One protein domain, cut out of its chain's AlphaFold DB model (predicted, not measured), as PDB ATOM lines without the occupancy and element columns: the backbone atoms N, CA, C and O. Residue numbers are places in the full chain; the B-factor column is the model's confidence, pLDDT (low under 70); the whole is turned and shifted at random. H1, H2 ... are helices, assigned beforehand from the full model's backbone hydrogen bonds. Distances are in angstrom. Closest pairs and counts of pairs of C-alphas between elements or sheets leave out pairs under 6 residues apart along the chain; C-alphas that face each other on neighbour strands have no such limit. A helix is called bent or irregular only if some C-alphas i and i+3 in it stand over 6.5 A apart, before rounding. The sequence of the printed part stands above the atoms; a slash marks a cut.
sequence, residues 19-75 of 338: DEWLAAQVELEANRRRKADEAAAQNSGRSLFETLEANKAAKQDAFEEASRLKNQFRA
ATOM      1  N   ASP A  19     109.460  68.294 173.321       81.75
ATOM      2  CA  ASP A  19     110.678  68.661 172.584       81.75
ATOM      3  C   ASP A  19     110.388  69.688 171.476       81.75
ATOM      4  O   ASP A  19     111.178  70.598 171.240       81.75
ATOM      5  N   GLU A  20     109.206  69.603 170.858       84.38
ATOM      6  CA  GLU A  20     108.682  70.563 169.878       84.38
ATOM      7  C   GLU A  20     108.537  71.985 170.451       84.38
ATOM      8  O   GLU A  20     108.859  72.964 169.777       84.38
ATOM      9  N   TRP A  21     108.095  72.122 171.708       88.06
ATOM     10  CA  TRP A  21     107.972  73.418 172.382       88.06
ATOM     11  C   TRP A  21     109.342  73.983 172.766       88.06
ATOM     12  O   TRP A  21     109.575  75.182 172.621       88.06
ATOM     13  N   LEU A  22     110.267  73.127 173.212       86.50
ATOM     14  CA  LEU A  22     111.649  73.524 173.494       86.50
ATOM     15  C   LEU A  22     112.377  73.951 172.210       86.50
ATOM     16  O   LEU A  22     113.059  74.975 172.209       86.50
ATOM     17  N   ALA A  23     112.173  73.236 171.101       87.69
ATOM     18  CA  ALA A  23     112.690  73.609 169.787       87.69
ATOM     19  C   ALA A  23     112.130  74.962 169.317       87.69
ATOM     20  O   ALA A  23     112.907  75.833 168.926       87.69
ATOM     21  N   ALA A  24     110.816  75.183 169.432       88.12
ATOM     22  CA  ALA A  24     110.187  76.460 169.089       88.12
ATOM     23  C   ALA A  24     110.688  77.623 169.971       88.12
ATOM     24  O   ALA A  24     110.916  78.724 169.470       88.12
ATOM     25  N   GLN A  25     110.917  77.391 171.269       89.31
ATOM     26  CA  GLN A  25     111.501  78.387 172.173       89.31
ATOM     27  C   GLN A  25     112.946  78.736 171.772       89.31
ATOM     28  O   GLN A  25     113.294  79.916 171.695       89.31
ATOM     29  N   VAL A  26     113.774  77.735 171.451       91.06
ATOM     30  CA  VAL A  26     115.148  77.938 170.954       91.06
ATOM     31  C   VAL A  26     115.156  78.663 169.605       91.06
ATOM     32  O   VAL A  26     115.987  79.546 169.397       91.06
ATOM     33  N   GLU A  27     114.219  78.359 168.703       87.75
ATOM     34  CA  GLU A  27     114.073  79.068 167.429       87.75
ATOM     35  C   GLU A  27     113.658  80.532 167.635       87.75
ATOM     36  O   GLU A  27     114.270  81.426 167.047       87.75
ATOM     37  N   LEU A  28     112.687  80.808 168.512       89.94
ATOM     38  CA  LEU A  28     112.278  82.172 168.867       89.94
ATOM     39  C   LEU A  28     113.425  82.969 169.502       89.94
ATOM     40  O   LEU A  28     113.621  84.137 169.163       89.94
ATOM     41  N   GLU A  29     114.221  82.353 170.377       89.69
ATOM     42  CA  GLU A  29     115.401  82.991 170.964       89.69
ATOM     43  C   GLU A  29     116.520  83.213 169.942       89.69
ATOM     44  O   GLU A  29     117.131  84.281 169.942       89.69
ATOM     45  N   ALA A  30     116.763  82.273 169.025       89.06
ATOM     46  CA  ALA A  30     117.717  82.450 167.930       89.06
ATOM     47  C   ALA A  30     117.272  83.553 166.953       89.06
ATOM     48  O   ALA A  30     118.088  84.369 166.524       89.06
ATOM     49  N   ASN A  31     115.975  83.631 166.642       86.62
ATOM     50  CA  ASN A  31     115.371  84.677 165.813       86.62
ATOM     51  C   ASN A  31     115.462  86.054 166.500       86.62
ATOM     52  O   ASN A  31     115.808  87.048 165.865       86.62
ATOM     53  N   ARG A  32     115.234  86.103 167.822       89.38
ATOM     54  CA  ARG A  32     115.408  87.307 168.647       89.38
ATOM     55  C   ARG A  32     116.868  87.756 168.732       89.38
ATOM     56  O   ARG A  32     117.102  88.960 168.691       89.38
ATOM     57  N   ARG A  33     117.828  86.827 168.824       87.69
ATOM     58  CA  ARG A  33     119.270  87.134 168.768       87.69
ATOM     59  C   ARG A  33     119.637  87.735 167.415       87.69
ATOM     60  O   ARG A  33     120.049  88.882 167.404       87.69
ATOM     61  N   ARG A  34     119.318  87.067 166.296       85.19
ATOM     62  CA  ARG A  34     119.557  87.601 164.936       85.19
ATOM     63  C   ARG A  34     119.030  89.027 164.760       85.19
ATOM     64  O   ARG A  34     119.781  89.896 164.349       85.19
ATOM     65  N   LYS A  35     117.788  89.299 165.172       85.19
ATOM     66  CA  LYS A  35     117.198  90.652 165.121       85.19
ATOM     67  C   LYS A  35     117.899  91.670 166.024       85.19
ATOM     68  O   LYS A  35     117.939  92.848 165.686       85.19
ATOM     69  N   ALA A  36     118.433  91.247 167.170       81.56
ATOM     70  CA  ALA A  36     119.236  92.104 168.038       81.56
ATOM     71  C   ALA A  36     120.634  92.364 167.449       81.56
ATOM     72  O   ALA A  36     121.105  93.495 167.513       81.56
ATOM     73  N   ASP A  37     121.253  91.357 166.828       78.44
ATOM     74  CA  ASP A  37     122.547  91.455 166.145       78.44
ATOM     75  C   ASP A  37     122.438  92.356 164.894       78.44
ATOM     76  O   ASP A  37     123.268  93.237 164.684       78.44
ATOM     77  N   GLU A  38     121.365  92.205 164.110       76.81
ATOM     78  CA  GLU A  38     121.000  93.064 162.973       76.81
ATOM     79  C   GLU A  38     120.757  94.516 163.417       76.81
ATOM     80  O   GLU A  38     121.316  95.445 162.832       76.81
ATOM     81  N   ALA A  39     119.970  94.732 164.479       74.56
ATOM     82  CA  ALA A  39     119.722  96.067 165.027       74.56
ATOM     83  C   ALA A  39     121.001  96.708 165.596       74.56
ATOM     84  O   ALA A  39     121.241  97.898 165.384       74.56
ATOM     85  N   ALA A  40     121.855  95.927 166.264       74.50
ATOM     86  CA  ALA A  40     123.159  96.384 166.728       74.50
ATOM     87  C   ALA A  40     124.062  96.777 165.549       74.50
ATOM     88  O   ALA A  40     124.651  97.853 165.588       74.50
ATOM     89  N   ALA A  41     124.106  95.978 164.477       71.38
ATOM     90  CA  ALA A  41     124.887  96.259 163.271       71.38
ATOM     91  C   ALA A  41     124.366  97.456 162.449       71.38
ATOM     92  O   ALA A  41     125.139  98.094 161.732       71.38
ATOM     93  N   GLN A  42     123.078  97.806 162.548       68.00
ATOM     94  CA  GLN A  42     122.588  99.089 162.027       68.00
ATOM     95  C   GLN A  42     123.023 100.265 162.910       68.00
ATOM     96  O   GLN A  42     123.390 101.312 162.385       68.00
ATOM     97  N   ASN A  43     123.053 100.087 164.233       65.50
ATOM     98  CA  ASN A  43     123.348 101.154 165.192       65.50
ATOM     99  C   ASN A  43     124.853 101.327 165.516       65.50
ATOM    100  O   ASN A  43     125.226 102.265 166.216       65.50
ATOM    101  N   SER A  44     125.736 100.446 165.027       63.84
ATOM    102  CA  SER A  44     127.168 100.396 165.382       63.84
ATOM    103  C   SER A  44     128.094 101.264 164.516       63.84
ATOM    104  O   SER A  44     129.282 100.959 164.405       63.84
ATOM    105  N   GLY A  45     127.583 102.316 163.869       74.81
ATOM    106  CA  GLY A  45     128.421 103.235 163.082       74.81
ATOM    107  C   GLY A  45     127.709 104.025 161.985       74.81
ATOM    108  O   GLY A  45     128.258 105.028 161.533       74.81
ATOM    109  N   ARG A  46     126.497 103.627 161.577       80.50
ATOM    110  CA  ARG A  46     125.687 104.435 160.655       80.50
ATOM    111  C   ARG A  46     125.240 105.725 161.317       80.50
ATOM    112  O   ARG A  46     124.933 105.757 162.510       80.50
ATOM    113  N   SER A  47     125.140 106.786 160.527       87.12
ATOM    114  CA  SER A  47     124.508 108.013 161.013       87.12
ATOM    115  C   SER A  47     122.986 107.830 161.123       87.12
ATOM    116  O   SER A  47     122.374 107.053 160.384       87.12
ATOM    117  N   LEU A  48     122.342 108.590 162.016       84.25
ATOM    118  CA  LEU A  48     120.875 108.644 162.073       84.25
ATOM    119  C   LEU A  48     120.283 109.117 160.733       84.25
ATOM    120  O   LEU A  48     119.216 108.656 160.342       84.25
ATOM    121  N   PHE A  49     120.995 109.988 160.010       88.19
ATOM    122  CA  PHE A  49     120.625 110.428 158.666       88.19
ATOM    123  C   PHE A  49     120.606 109.258 157.671       88.19
ATOM    124  O   PHE A  49     119.561 108.994 157.087       88.19
ATOM    125  N   GLU A  50     121.705 108.507 157.555       87.81
ATOM    126  CA  GLU A  50     121.824 107.317 156.692       87.81
ATOM    127  C   GLU A  50     120.752 106.268 157.030       87.81
ATOM    128  O   GLU A  50     120.130 105.688 156.145       87.81
ATOM    129  N   THR A  51     120.470 106.066 158.319       87.44
ATOM    130  CA  THR A  51     119.431 105.129 158.773       87.44
ATOM    131  C   THR A  51     118.023 105.608 158.394       87.44
ATOM    132  O   THR A  51     117.187 104.802 157.984       87.44
ATOM    133  N   LEU A  52     117.743 106.912 158.488       90.44
ATOM    134  CA  LEU A  52     116.470 107.503 158.055       90.44
ATOM    135  C   LEU A  52     116.331 107.547 156.526       90.44
ATOM    136  O   LEU A  52     115.221 107.409 156.019       90.44
ATOM    137  N   GLU A  53     117.431 107.707 155.795       91.75
ATOM    138  CA  GLU A  53     117.488 107.629 154.336       91.75
ATOM    139  C   GLU A  53     117.238 106.196 153.854       91.75
ATOM    140  O   GLU A  53     116.330 105.982 153.056       91.75
ATOM    141  N   ALA A  54     117.896 105.197 154.449       88.00
ATOM    142  CA  ALA A  54     117.611 103.782 154.210       88.00
ATOM    143  C   ALA A  54     116.154 103.404 154.556       88.00
ATOM    144  O   ALA A  54     115.536 102.613 153.851       88.00
ATOM    145  N   ASN A  55     115.560 104.010 155.593       90.06
ATOM    146  CA  ASN A  55     114.137 103.834 155.928       90.06
ATOM    147  C   ASN A  55     113.170 104.551 154.965       90.06
ATOM    148  O   ASN A  55     111.987 104.205 154.938       90.06
ATOM    149  N   LYS A  56     113.628 105.552 154.202       94.81
ATOM    150  CA  LYS A  56     112.865 106.148 153.093       94.81
ATOM    151  C   LYS A  56     112.999 105.288 151.840       94.81
ATOM    152  O   LYS A  56     111.971 104.929 151.278       94.81
ATOM    153  N   ALA A  57     114.227 104.908 151.479       92.00
ATOM    154  CA  ALA A  57     114.526 104.007 150.369       92.00
ATOM    155  C   ALA A  57     113.731 102.703 150.500       92.00
ATOM    156  O   ALA A  57     112.841 102.477 149.699       92.00
ATOM    157  N   ALA A  58     113.866 101.961 151.603       90.69
ATOM    158  CA  ALA A  58     113.146 100.698 151.801       90.69
ATOM    159  C   ALA A  58     111.604 100.817 151.761       90.69
ATOM    160  O   ALA A  58     110.918  99.832 151.494       90.69
ATOM    161  N   LYS A  59     111.032 102.004 152.022       94.38
ATOM    162  CA  LYS A  59     109.590 102.266 151.842       94.38
ATOM    163  C   LYS A  59     109.235 102.590 150.394       94.38
ATOM    164  O   LYS A  59     108.175 102.168 149.941       94.38
ATOM    165  N   GLN A  60     110.096 103.328 149.699       92.62
ATOM    166  CA  GLN A  60     109.970 103.603 148.274       92.62
ATOM    167  C   GLN A  60     110.131 102.307 147.471       92.62
ATOM    168  O   GLN A  60     109.229 101.962 146.720       92.62
ATOM    169  N   ASP A  61     111.188 101.536 147.729       90.50
ATOM    170  CA  ASP A  61     111.463 100.223 147.142       90.50
ATOM    171  C   ASP A  61     110.270  99.277 147.342       90.50
ATOM    172  O   ASP A  61     109.747  98.734 146.376       90.50
ATOM    173  N   ALA A  62     109.750  99.143 148.570       90.06
ATOM    174  CA  ALA A  62     108.582  98.301 148.842       90.06
ATOM    175  C   ALA A  62     107.292  98.795 148.150       90.06
ATOM    176  O   ALA A  62     106.443  97.987 147.770       90.06
ATOM    177  N   PHE A  63     107.126 100.111 147.969       91.44
ATOM    178  CA  PHE A  63     105.996 100.684 147.233       91.44
ATOM    179  C   PHE A  63     106.138 100.492 145.714       91.44
ATOM    180  O   PHE A  63     105.153 100.192 145.034       91.44
ATOM    181  N   GLU A  64     107.352 100.612 145.181       90.38
ATOM    182  CA  GLU A  64     107.679 100.359 143.779       90.38
ATOM    183  C   GLU A  64     107.603  98.868 143.446       90.38
ATOM    184  O   GLU A  64     107.033  98.522 142.417       90.38
ATOM    185  N   GLU A  65     108.051  97.969 144.326       86.25
ATOM    186  CA  GLU A  65     107.850  96.522 144.206       86.25
ATOM    187  C   GLU A  65     106.363  96.159 144.238       86.25
ATOM    188  O   GLU A  65     105.891  95.455 143.344       86.25
ATOM    189  N   ALA A  66     105.589  96.681 145.196       83.00
ATOM    190  CA  ALA A  66     104.145  96.447 145.254       83.00
ATOM    191  C   ALA A  66     103.425  96.970 143.996       83.00
ATOM    192  O   ALA A  66     102.553  96.290 143.451       83.00
ATOM    193  N   SER A  67     103.818  98.143 143.493       85.19
ATOM    194  CA  SER A  67     103.276  98.730 142.260       85.19
ATOM    195  C   SER A  67     103.698  97.945 141.013       85.19
ATOM    196  O   SER A  67     102.884  97.703 140.125       85.19
ATOM    197  N   ARG A  68     104.948  97.476 140.959       88.81
ATOM    198  CA  ARG A  68     105.498  96.644 139.882       88.81
ATOM    199  C   ARG A  68     104.811  95.287 139.819       88.81
ATOM    200  O   ARG A  68     104.412  94.882 138.734       88.81
ATOM    201  N   LEU A  69     104.612  94.624 140.957       79.50
ATOM    202  CA  LEU A  69     103.859  93.372 141.054       79.50
ATOM    203  C   LEU A  69     102.393  93.580 140.647       79.50
ATOM    204  O   LEU A  69     101.863  92.800 139.859       79.50
ATOM    205  N   LYS A  70     101.754  94.669 141.097       83.31
ATOM    206  CA  LYS A  70     100.386  95.029 140.689       83.31
ATOM    207  C   LYS A  70     100.262  95.266 139.177       83.31
ATOM    208  O   LYS A  70      99.258  94.875 138.592       83.31
ATOM    209  N   ASN A  71     101.276  95.858 138.547       82.00
ATOM    210  CA  ASN A  71     101.307  96.084 137.099       82.00
ATOM    211  C   ASN A  71     101.659  94.810 136.305       82.00
ATOM    212  O   ASN A  71     101.145  94.619 135.207       82.00
ATOM    213  N   GLN A  72     102.504  93.927 136.852       80.81
ATOM    214  CA  GLN A  72     102.841  92.626 136.254       80.81
ATOM    215  C   GLN A  72     101.661  91.649 136.273       80.81
ATOM    216  O   GLN A  72     101.475  90.903 135.319       80.81
ATOM    217  N   PHE A  73     100.851  91.678 137.334       70.44
ATOM    218  CA  PHE A  73      99.639  90.870 137.476       70.44
ATOM    219  C   PHE A  73      98.361  91.681 137.196       70.44
ATOM    220  O   PHE A  73      97.339  91.503 137.862       70.44
ATOM    221  N   ARG A  74      98.397  92.542 136.165       81.25
ATOM    222  CA  ARG A  74      97.178  92.968 135.458       81.25
ATOM    223  C   ARG A  74      96.490  91.708 134.918       81.25
ATOM    224  O   ARG A  74      97.134  90.873 134.286       81.25
ATOM    225  N   ALA A  75      95.195  91.555 135.193       85.06
ATOM    226  CA  ALA A  75      94.387  90.542 134.518       85.06
ATOM    227  C   ALA A  75      94.391  90.837 133.012       85.06
ATOM    228  O   ALA A  75      94.322  92.007 132.645       85.06
TER     229      ALA A  75
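This is residues 19 to 75 of the 338 residues of the protein "FAM192A_Fyv6_N domain-containing protein" of Pseudogymnoascus sp. VKM F-4520 (FW-2644) (UniProt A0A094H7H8). Two long helices, H1 and H2, meet near their ends as a wide, flat V, with the short link between them at the point and the two arms spread away from each other. The space between the arms is empty, and a short tail, residues 73 to 75, follows H2 at the far end of its arm. The printed part has 57 residues with two named helices, H1 then H2 along the chain, and no named strand; the class is all helix. It is extended, with a radius of gyration of the C-alphas of 17.6 A, and its C-alphas span 47 by 39 by 8 A.

H1, residues 19 to 43, and H2, residues 48 to 72, have 25 residues each. They are close but not clearly touching, with 1 pair of C-alphas within 8 A. Their closest C-alphas, those of Gln 42 and Thr 51, are 7.6 A apart. Their lines stand at a steep tilt of 61 degrees, and they run opposite ways. Their centres are 25.7 A apart. A tight link of 4 residues joins them. Residues 19 to 41, which belong to H1, stand free, and so do residues 44 to 49 and residues 52 to 75, of which 52 to 72 belong to H2. In H1 every O i to N i+4 pair is within hydrogen-bond range; in H2 20 of 21 are.

H1 begins at C-alpha 19, at (110.678, 68.661, 172.584), and ends at C-alpha 43, at (123.348, 101.154, 165.192), 35.7 A from first to last C-alpha. H2 begins at C-alpha 48, at (120.875, 108.644, 162.073), and ends at C-alpha 72, at (102.841, 92.626, 136.254), 35.3 A from first to last C-alpha. Neither helix is bent.

The two C-alphas farthest apart are those of Asp 19 and Ala 75, 46.8 A, the first and last printed residues. The outline is flat. The printed part has no cut, and its one link between named elements is tight. The mean pLDDT of the printed part is 84.6, and residues 42 to 44 are under 70.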